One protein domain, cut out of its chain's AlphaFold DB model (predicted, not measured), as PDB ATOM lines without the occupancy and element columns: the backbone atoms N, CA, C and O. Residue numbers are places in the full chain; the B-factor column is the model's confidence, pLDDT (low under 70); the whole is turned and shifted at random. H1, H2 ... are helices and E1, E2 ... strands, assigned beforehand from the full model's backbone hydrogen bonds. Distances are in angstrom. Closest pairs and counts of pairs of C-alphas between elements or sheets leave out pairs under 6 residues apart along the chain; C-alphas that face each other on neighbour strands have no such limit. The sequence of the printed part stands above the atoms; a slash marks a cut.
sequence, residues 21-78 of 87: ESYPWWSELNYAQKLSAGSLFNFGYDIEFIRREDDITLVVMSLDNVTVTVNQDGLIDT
ATOM      1  N   GLU A  21     -15.624  26.050  24.570       78.50
ATOM      2  CA  GLU A  21     -15.703  26.946  23.419       78.50
ATOM      3  C   GLU A  21     -14.525  27.914  23.281       78.50
ATOM      4  O   GLU A  21     -14.267  28.427  22.196       78.50
ATOM      5  N   SER A  22     -13.783  28.161  24.361       82.12
ATOM      6  CA  SER A  22     -12.593  29.012  24.341       82.12
ATOM      7  C   SER A  22     -11.383  28.318  23.715       82.12
ATOM      8  O   SER A  22     -10.378  28.993  23.464       82.12
ATOM      9  N   TYR A  23     -11.410  26.998  23.531       84.50
ATOM     10  CA  TYR A  23     -10.283  26.290  22.942       84.50
ATOM     11  C   TYR A  23     -10.311  26.390  21.410       84.50
ATOM     12  O   TYR A  23     -11.362  26.168  20.812       84.50
ATOM     13  N   PRO A  24      -9.167  26.652  20.744       85.31
ATOM     14  CA  PRO A  24      -9.116  26.768  19.283       85.31
ATOM     15  C   PRO A  24      -9.682  25.540  18.557       85.31
ATOM     16  O   PRO A  24     -10.456  25.675  17.610       85.31
ATOM     17  N   TRP A  25      -9.373  24.348  19.067       84.38
ATOM     18  CA  TRP A  25      -9.820  23.071  18.515       84.38
ATOM     19  C   TRP A  25     -11.333  22.839  18.640       84.38
ATOM     20  O   TRP A  25     -11.888  22.025  17.910       84.38
ATOM     21  N   TRP A  26     -12.040  23.568  19.514       87.56
ATOM     22  CA  TRP A  26     -13.498  23.452  19.625       87.56
ATOM     23  C   TRP A  26     -14.187  23.903  18.344       87.56
ATOM     24  O   TRP A  26     -15.185  23.321  17.935       87.56
ATOM     25  N   SER A  27     -13.645  24.926  17.679       86.81
ATOM     26  CA  SER A  27     -14.200  25.427  16.419       86.81
ATOM     27  C   SER A  27     -14.185  24.374  15.304       86.81
ATOM     28  O   SER A  27     -15.082  24.373  14.465       86.81
ATOM     29  N   GLU A  28     -13.245  23.431  15.369       86.75
ATOM     30  CA  GLU A  28     -12.987  22.396  14.364       86.75
ATOM     31  C   GLU A  28     -13.885  21.161  14.519       86.75
ATOM     32  O   GLU A  28     -13.987  20.339  13.609       86.75
ATOM     33  N   LEU A  29     -14.545  21.022  15.671       89.19
ATOM     34  CA  LEU A  29     -15.486  19.940  15.927       89.19
ATOM     35  C   LEU A  29     -16.815  20.205  15.225       89.19
ATOM     36  O   LEU A  29     -17.348  21.324  15.242       89.19
ATOM     37  N   ASN A  30     -17.401  19.152  14.667       91.44
ATOM     38  CA  ASN A  30     -18.759  19.236  14.149       91.44
ATOM     39  C   ASN A  30     -19.788  19.293  15.298       91.44
ATOM     40  O   ASN A  30     -19.457  19.176  16.482       91.44
ATOM     41  N   TYR A  31     -21.059  19.514  14.959       91.25
ATOM     42  CA  TYR A  31     -22.105  19.691  15.966       91.25
ATOM     43  C   TYR A  31     -22.322  18.441  16.834       91.25
ATOM     44  O   TYR A  31     -22.471  18.566  18.048       91.25
ATOM     45  N   ALA A  32     -22.284  17.246  16.234       93.00
ATOM     46  CA  ALA A  32     -22.462  15.985  16.952       93.00
ATOM     47  C   ALA A  32     -21.349  15.774  17.993       93.00
ATOM     48  O   ALA A  32     -21.617  15.459  19.150       93.00
ATOM     49  N   GLN A  33     -20.105  16.066  17.615       93.06
ATOM     50  CA  GLN A  33     -18.953  16.018  18.509       93.06
ATOM     51  C   GLN A  33     -19.043  17.029  19.646       93.06
ATOM     52  O   GLN A  33     -18.799  16.668  20.794       93.06
ATOM     53  N   LYS A  34     -19.417  18.280  19.351       92.00
ATOM     54  CA  LYS A  34     -19.608  19.329  20.369       92.00
ATOM     55  C   LYS A  34     -20.665  18.934  21.392       92.00
ATOM     56  O   LYS A  34     -20.457  19.131  22.588       92.00
ATOM     57  N   LEU A  35     -21.775  18.362  20.925       91.75
ATOM     58  CA  LEU A  35     -22.855  17.891  21.781       91.75
ATOM     59  C   LEU A  35     -22.356  16.785  22.723       91.75
ATOM     60  O   LEU A  35     -22.441  16.935  23.940       91.75
ATOM     61  N   SER A  36     -21.769  15.722  22.172       93.44
ATOM     62  CA  SER A  36     -21.296  14.575  22.952       93.44
ATOM     63  C   SER A  36     -20.147  14.940  23.895       93.44
ATOM     64  O   SER A  36     -20.175  14.572  25.070       93.44
ATOM     65  N   ALA A  37     -19.170  15.724  23.429       91.50
ATOM     66  CA  ALA A  37     -18.059  16.195  24.254       91.50
ATOM     67  C   ALA A  37     -18.533  17.132  25.377       91.50
ATOM     68  O   ALA A  37     -18.060  17.029  26.506       91.50
ATOM     69  N   GLY A  38     -19.503  18.011  25.099       90.12
ATOM     70  CA  GLY A  38     -20.120  18.872  26.109       90.12
ATOM     71  C   GLY A  38     -20.876  18.078  27.177       90.12
ATOM     72  O   GLY A  38     -20.743  18.362  28.367       90.12
ATOM     73  N   SER A  39     -21.619  17.040  26.778       90.31
ATOM     74  CA  SER A  39     -22.258  16.114  27.719       90.31
ATOM     75  C   SER A  39     -21.229  15.407  28.598       90.31
ATOM     76  O   SER A  39     -21.360  15.442  29.820       90.31
ATOM     77  N   LEU A  40     -20.178  14.827  28.008       90.12
ATOM     78  CA  LEU A  40     -19.096  14.168  28.748       90.12
ATOM     79  C   LEU A  40     -18.391  15.128  29.715       90.12
ATOM     80  O   LEU A  40     -18.146  14.778  30.868       90.12
ATOM     81  N   PHE A  41     -18.147  16.367  29.297       88.94
ATOM     82  CA  PHE A  41     -17.570  17.393  30.159       88.94
ATOM     83  C   PHE A  41     -18.452  17.734  31.364       88.94
ATOM     84  O   PHE A  41     -17.950  17.890  32.479       88.94
ATOM     85  N   ASN A  42     -19.774  17.782  31.176       86.75
ATOM     86  CA  ASN A  42     -20.722  17.952  32.279       86.75
ATOM     87  C   ASN A  42     -20.734  16.747  33.234       86.75
ATOM     88  O   ASN A  42     -20.941  16.930  34.432       86.75
ATOM     89  N   PHE A  43     -20.470  15.535  32.730       87.81
ATOM     90  CA  PHE A  43     -20.263  14.338  33.556       87.81
ATOM     91  C   PHE A  43     -18.909  14.317  34.280       87.81
ATOM     92  O   PHE A  43     -18.716  13.497  35.173       87.81
ATOM     93  N   GLY A  44     -17.992  15.229  33.941       87.56
ATOM     94  CA  GLY A  44     -16.691  15.369  34.592       87.56
ATOM     95  C   GLY A  44     -15.510  14.855  33.777       87.56
ATOM     96  O   GLY A  44     -14.393  14.929  34.272       87.56
ATOM     97  N   TYR A  45     -15.726  14.377  32.550       90.50
ATOM     98  CA  TYR A  45     -14.625  14.014  31.662       90.50
ATOM     99  C   TYR A  45     -13.867  15.259  31.209       90.50
ATOM    100  O   TYR A  45     -14.462  16.240  30.762       90.50
ATOM    101  N   ASP A  46     -12.545  15.183  31.237       89.06
ATOM    102  CA  ASP A  46     -11.678  16.203  30.670       89.06
ATOM    103  C   ASP A  46     -11.229  15.785  29.268       89.06
ATOM    104  O   ASP A  46     -10.990  14.611  28.984       89.06
ATOM    105  N   ILE A  47     -11.135  16.757  28.361       88.62
ATOM    106  CA  ILE A  47     -10.601  16.533  27.014       88.62
ATOM    107  C   ILE A  47      -9.082  16.508  27.122       88.62
ATOM    108  O   ILE A  47      -8.485  17.492  27.556       88.62
ATOM    109  N   GLU A  48      -8.457  15.409  26.705       88.69
ATOM    110  CA  GLU A  48      -6.996  15.334  26.681       88.69
ATOM    111  C   GLU A  48      -6.431  15.922  25.394       88.69
ATOM    112  O   GLU A  48      -5.540  16.768  25.427       88.69
ATOM    113  N   PHE A  49      -6.941  15.465  24.251       88.31
ATOM    114  CA  PHE A  49      -6.505  15.922  22.941       88.31
ATOM    115  C   PHE A  49      -7.527  15.552  21.867       88.31
ATOM    116  O   PHE A  49      -8.421  14.727  22.064       88.31
ATOM    117  N   ILE A  50      -7.368  16.159  20.697       89.81
ATOM    118  CA  ILE A  50      -8.100  15.790  19.490       89.81
ATOM    119  C   ILE A  50      -7.106  15.190  18.516       89.81
ATOM    120  O   ILE A  50      -6.066  15.781  18.225       89.81
ATOM    121  N   ARG A  51      -7.432  14.001  18.023       88.12
ATOM    122  CA  ARG A  51      -6.712  13.363  16.933       88.12
ATOM    123  C   ARG A  51      -7.404  13.740  15.633       88.12
ATOM    124  O   ARG A  51      -8.610  13.557  15.493       88.12
ATOM    125  N   ARG A  52      -6.626  14.244  14.686       87.38
ATOM    126  CA  ARG A  52      -7.050  14.413  13.300       87.38
ATOM    127  C   ARG A  52      -6.227  13.474  12.440       87.38
ATOM    128  O   ARG A  52      -5.002  13.470  12.551       87.38
ATOM    129  N   GLU A  53      -6.900  12.686  11.624       83.75
ATOM    130  CA  GLU A  53      -6.279  11.789  10.660       83.75
ATOM    131  C   GLU A  53      -7.081  11.874   9.368       83.75
ATOM    132  O   GLU A  53      -8.272  11.568   9.360       83.75
ATOM    133  N   ASP A  54      -6.438  12.376   8.317       84.50
ATOM    134  CA  ASP A  54      -7.072  12.742   7.051       84.50
ATOM    135  C   ASP A  54      -8.316  13.626   7.268       84.50
ATOM    136  O   ASP A  54      -8.208  14.727   7.815       84.50
ATOM    137  N   ASP A  55      -9.488  13.121   6.885       82.50
ATOM    138  CA  ASP A  55     -10.788  13.777   7.040       82.50
ATOM    139  C   ASP A  55     -11.532  13.362   8.315       82.50
ATOM    140  O   ASP A  55     -12.670  13.781   8.518       82.50
ATOM    141  N   ILE A  56     -10.919  12.559   9.189       85.44
ATOM    142  CA  ILE A  56     -11.534  12.060  10.418       85.44
ATOM    143  C   ILE A  56     -11.011  12.845  11.623       85.44
ATOM    144  O   ILE A  56      -9.814  12.905  11.909       85.44
ATOM    145  N   THR A  57     -11.946  13.402  12.387       89.94
ATOM    146  CA  THR A  57     -11.677  14.032  13.684       89.94
ATOM    147  C   THR A  57     -12.159  13.108  14.795       89.94
ATOM    148  O   THR A  57     -13.322  12.712  14.800       89.94
ATOM    149  N   LEU A  58     -11.295  12.799  15.758       91.88
ATOM    150  CA  LEU A  58     -11.600  11.976  16.925       91.88
ATOM    151  C   LEU A  58     -11.261  12.756  18.197       91.88
ATOM    152  O   LEU A  58     -10.113  13.147  18.414       91.88
ATOM    153  N   VAL A  59     -12.255  12.976  19.052       92.94
ATOM    154  CA  VAL A  59     -12.050  13.638  20.346       92.94
ATOM    155  C   VAL A  59     -11.694  12.582  21.374       92.94
ATOM    156  O   VAL A  59     -12.434  11.612  21.517       92.94
ATOM    157  N   VAL A  60     -10.592  12.765  22.098       91.62
ATOM    158  CA  VAL A  60     -10.182  11.867  23.179       91.62
ATOM    159  C   VAL A  60     -10.407  12.559  24.515       91.62
ATOM    160  O   VAL A  60      -9.893  13.652  24.765       91.62
ATOM    161  N   MET A  61     -11.193  11.917  25.374       92.00
ATOM    162  CA  MET A  61     -11.531  12.403  26.707       92.00
ATOM    163  C   MET A  61     -11.179  11.356  27.757       92.00
ATOM    164  O   MET A  61     -11.078  10.164  27.464       92.00
ATOM    165  N   SER A  62     -11.008  11.790  28.999       91.00
ATOM    166  CA  SER A  62     -10.744  10.882  30.106       91.00
ATOM    167  C   SER A  62     -11.324  11.350  31.425       91.00
ATOM    168  O   SER A  62     -11.431  12.546  31.676       91.00
ATOM    169  N   LEU A  63     -11.644  10.379  32.271       89.38
ATOM    170  CA  LEU A  63     -12.064  10.567  33.652       89.38
ATOM    171  C   LEU A  63     -11.404   9.479  34.492       89.38
ATOM    172  O   LEU A  63     -11.602   8.304  34.199       89.38
ATOM    173  N   ASP A  64     -10.619   9.853  35.504       85.12
ATOM    174  CA  ASP A  64     -10.064   8.932  36.508       85.12
ATOM    175  C   ASP A  64      -9.518   7.613  35.925       85.12
ATOM    176  O   ASP A  64      -9.846   6.520  36.382       85.12
ATOM    177  N   ASN A  65      -8.667   7.722  34.895       82.31
ATOM    178  CA  ASN A  65      -8.011   6.607  34.192       82.31
ATOM    179  C   ASN A  65      -8.881   5.832  33.174       82.31
ATOM    180  O   ASN A  65      -8.373   4.942  32.491       82.31
ATOM    181  N   VAL A  66     -10.154   6.190  33.007       87.25
ATOM    182  CA  VAL A  66     -11.005   5.721  31.903       87.25
ATOM    183  C   VAL A  66     -10.809   6.645  30.708       87.25
ATOM    184  O   VAL A  66     -10.918   7.863  30.836       87.25
ATOM    185  N   THR A  67     -10.521   6.072  29.539       91.06
ATOM    186  CA  THR A  67     -10.433   6.818  28.277       91.06
ATOM    187  C   THR A  67     -11.679   6.566  27.461       91.06
ATOM    188  O   THR A  67     -12.077   5.418  27.296       91.06
ATOM    189  N   VAL A  68     -12.251   7.627  26.913       93.06
ATOM    190  CA  VAL A  68     -13.381   7.546  25.995       93.06
ATOM    191  C   VAL A  68     -13.078   8.369  24.755       93.06
ATOM    192  O   VAL A  68     -12.332   9.351  24.815       93.06
ATOM    193  N   THR A  69     -13.662   7.991  23.628       94.06
ATOM    194  CA  THR A  69     -13.544   8.773  22.399       94.06
ATOM    195  C   THR A  69     -14.873   9.122  21.789       94.06
ATOM    196  O   THR A  69     -15.827   8.364  21.904       94.06
ATOM    197  N   VAL A  70     -14.909  10.258  21.101       94.00
ATOM    198  CA  VAL A  70     -16.066  10.714  20.338       94.00
ATOM    199  C   VAL A  70     -15.684  10.800  18.867       94.00
ATOM    200  O   VAL A  70     -14.801  11.582  18.496       94.00
ATOM    201  N   ASN A  71     -16.341   9.996  18.032       93.38
ATOM    202  CA  ASN A  71     -16.146  10.011  16.581       93.38
ATOM    203  C   ASN A  71     -16.895  11.187  15.920       93.38
ATOM    204  O   ASN A  71     -17.541  11.987  16.596       93.38
ATOM    205  N   GLN A  72     -16.811  11.319  14.595       92.38
ATOM    206  CA  GLN A  72     -17.489  12.399  13.866       92.38
ATOM    207  C   GLN A  72     -19.017  12.324  13.931       92.38
ATOM    208  O   GLN A  72     -19.670  13.362  13.904       92.38
ATOM    209  N   ASP A  73     -19.598  11.141  14.091       92.62
ATOM    210  CA  ASP A  73     -21.047  10.979  14.255       92.62
ATOM    211  C   ASP A  73     -21.527  11.330  15.674       92.62
ATOM    212  O   ASP A  73     -22.722  11.281  15.962       92.62
ATOM    213  N   GLY A  74     -20.610  11.686  16.581       90.56
ATOM    214  CA  GLY A  74     -20.913  11.942  17.988       90.56
ATOM    215  C   GLY A  74     -21.095  10.669  18.816       90.56
ATOM    216  O   GLY A  74     -21.531  10.760  19.966       90.56
ATOM    217  N   LEU A  75     -20.759   9.494  18.277       92.94
ATOM    218  CA  LEU A  75     -20.785   8.234  19.014       92.94
ATOM    219  C   LEU A  75     -19.647   8.203  20.030       92.94
ATOM    220  O   LEU A  75     -18.490   8.470  19.698       92.94
ATOM    221  N   ILE A  76     -20.007   7.871  21.267       93.00
ATOM    222  CA  ILE A  76     -19.082   7.747  22.388       93.00
ATOM    223  C   ILE A  76     -18.652   6.284  22.487       93.00
ATOM    224  O   ILE A  76     -19.479   5.413  22.752       93.00
ATOM    225  N   ASP A  77     -17.362   6.030  22.311       91.88
ATOM    226  CA  ASP A  77     -16.737   4.742  22.590       91.88
ATOM    227  C   ASP A  77     -16.059   4.801  23.962       91.88
ATOM    228  O   ASP A  77     -15.173   5.627  24.191       91.88
ATOM    229  N   THR A  78     -16.508   3.954  24.887       88.38
ATOM    230  CA  THR A  78     -15.980   3.871  26.256       88.38
ATOM    231  C   THR A  78     -14.825   2.886  26.410       88.38
ATOM    232  O   THR A  78     -14.195   2.861  27.465       88.38
TER     233      THR A  78
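What this domain is: This is residues 21 to 78 of the 87 residues of an uncharacterized protein of Litorilituus lipolyticus (UniProt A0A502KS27). One helix, H2, packs lengthwise on one face of a small sheet of three strands, making two layers; a short helix, H1, sits beside H2 and just grazes the sheet. After the last strand, E3, the chain folds back, and residues 76 to 77 pair with residues 69 to 70 of E3. The printed part has 58 residues, with two named helices followed by three named strands, H1 H2 E1 E2 E3; the sheet's order is E1 - E2 - E3, all antiparallel, and the class is mixed, helices and strands. The whole is compact, with a radius of gyration of the C-alphas of 10.3 A, and rounded, spanning 29 by 22 by 16 A.

Where its parts are: Begin with the sheet: find C-alpha 46 at (-11.678, 16.203, 30.670), from which E1, residues 46 to 53, runs 21.2 A. E2, residues 56 to 63, is 23.3 A long and ends with C-alpha 63 at (-12.064, 10.567, 33.652). E3, residues 66 to 70, ends with C-alpha 70 at (-16.066, 10.714, 20.338). Then turn to H2, residues 31 to 43, which begins with C-alpha 31 at (-22.105, 19.691, 15.966) and runs 18.5 A. H1, residues 24 to 28, is 7.6 A long.

How they stand to each other: Look first at the meander E1 E2 E3, each strand the antiparallel neighbour of the one before. E1 and E2 form a hairpin, at 159 degrees between their directions; N 48 and O 60 are 3.0 A apart, within hydrogen-bond range. E2, the inner strand, and E3 form a second hairpin, at 152 degrees, with N 61 and O 68 at 2.9 A, also within range. H2 is on the sheet, at a height over the sheet of 9.5 A; it lies over E2 and only just over E1, where 3 of its C-alphas fall. It runs along the strands, at 1 degrees to E2 on the local plane, and its closest C-alphas to E3 are those of Gln 33 and Val 70, 6.3 A. H1 only grazes the sheet, with its residues 25 to 28. H1 and H2 are close but not clearly touching, with the C-alphas of Trp 26 and Lys 34, the closest, 7.4 A apart. In H2 every O i to N i+4 pair is within hydrogen-bond range; in H1 0 of 1 is, while 2 of 2 O i to N i+3 pairs are.

The domain as a whole: Look for the two C-alphas farthest apart at Asp 55 and Asp 64, 29.9 A. The printed part has no cut, and the four links between named elements are tight. The mean pLDDT of the printed part is 89.2, and no printed residue is under 70 in this model.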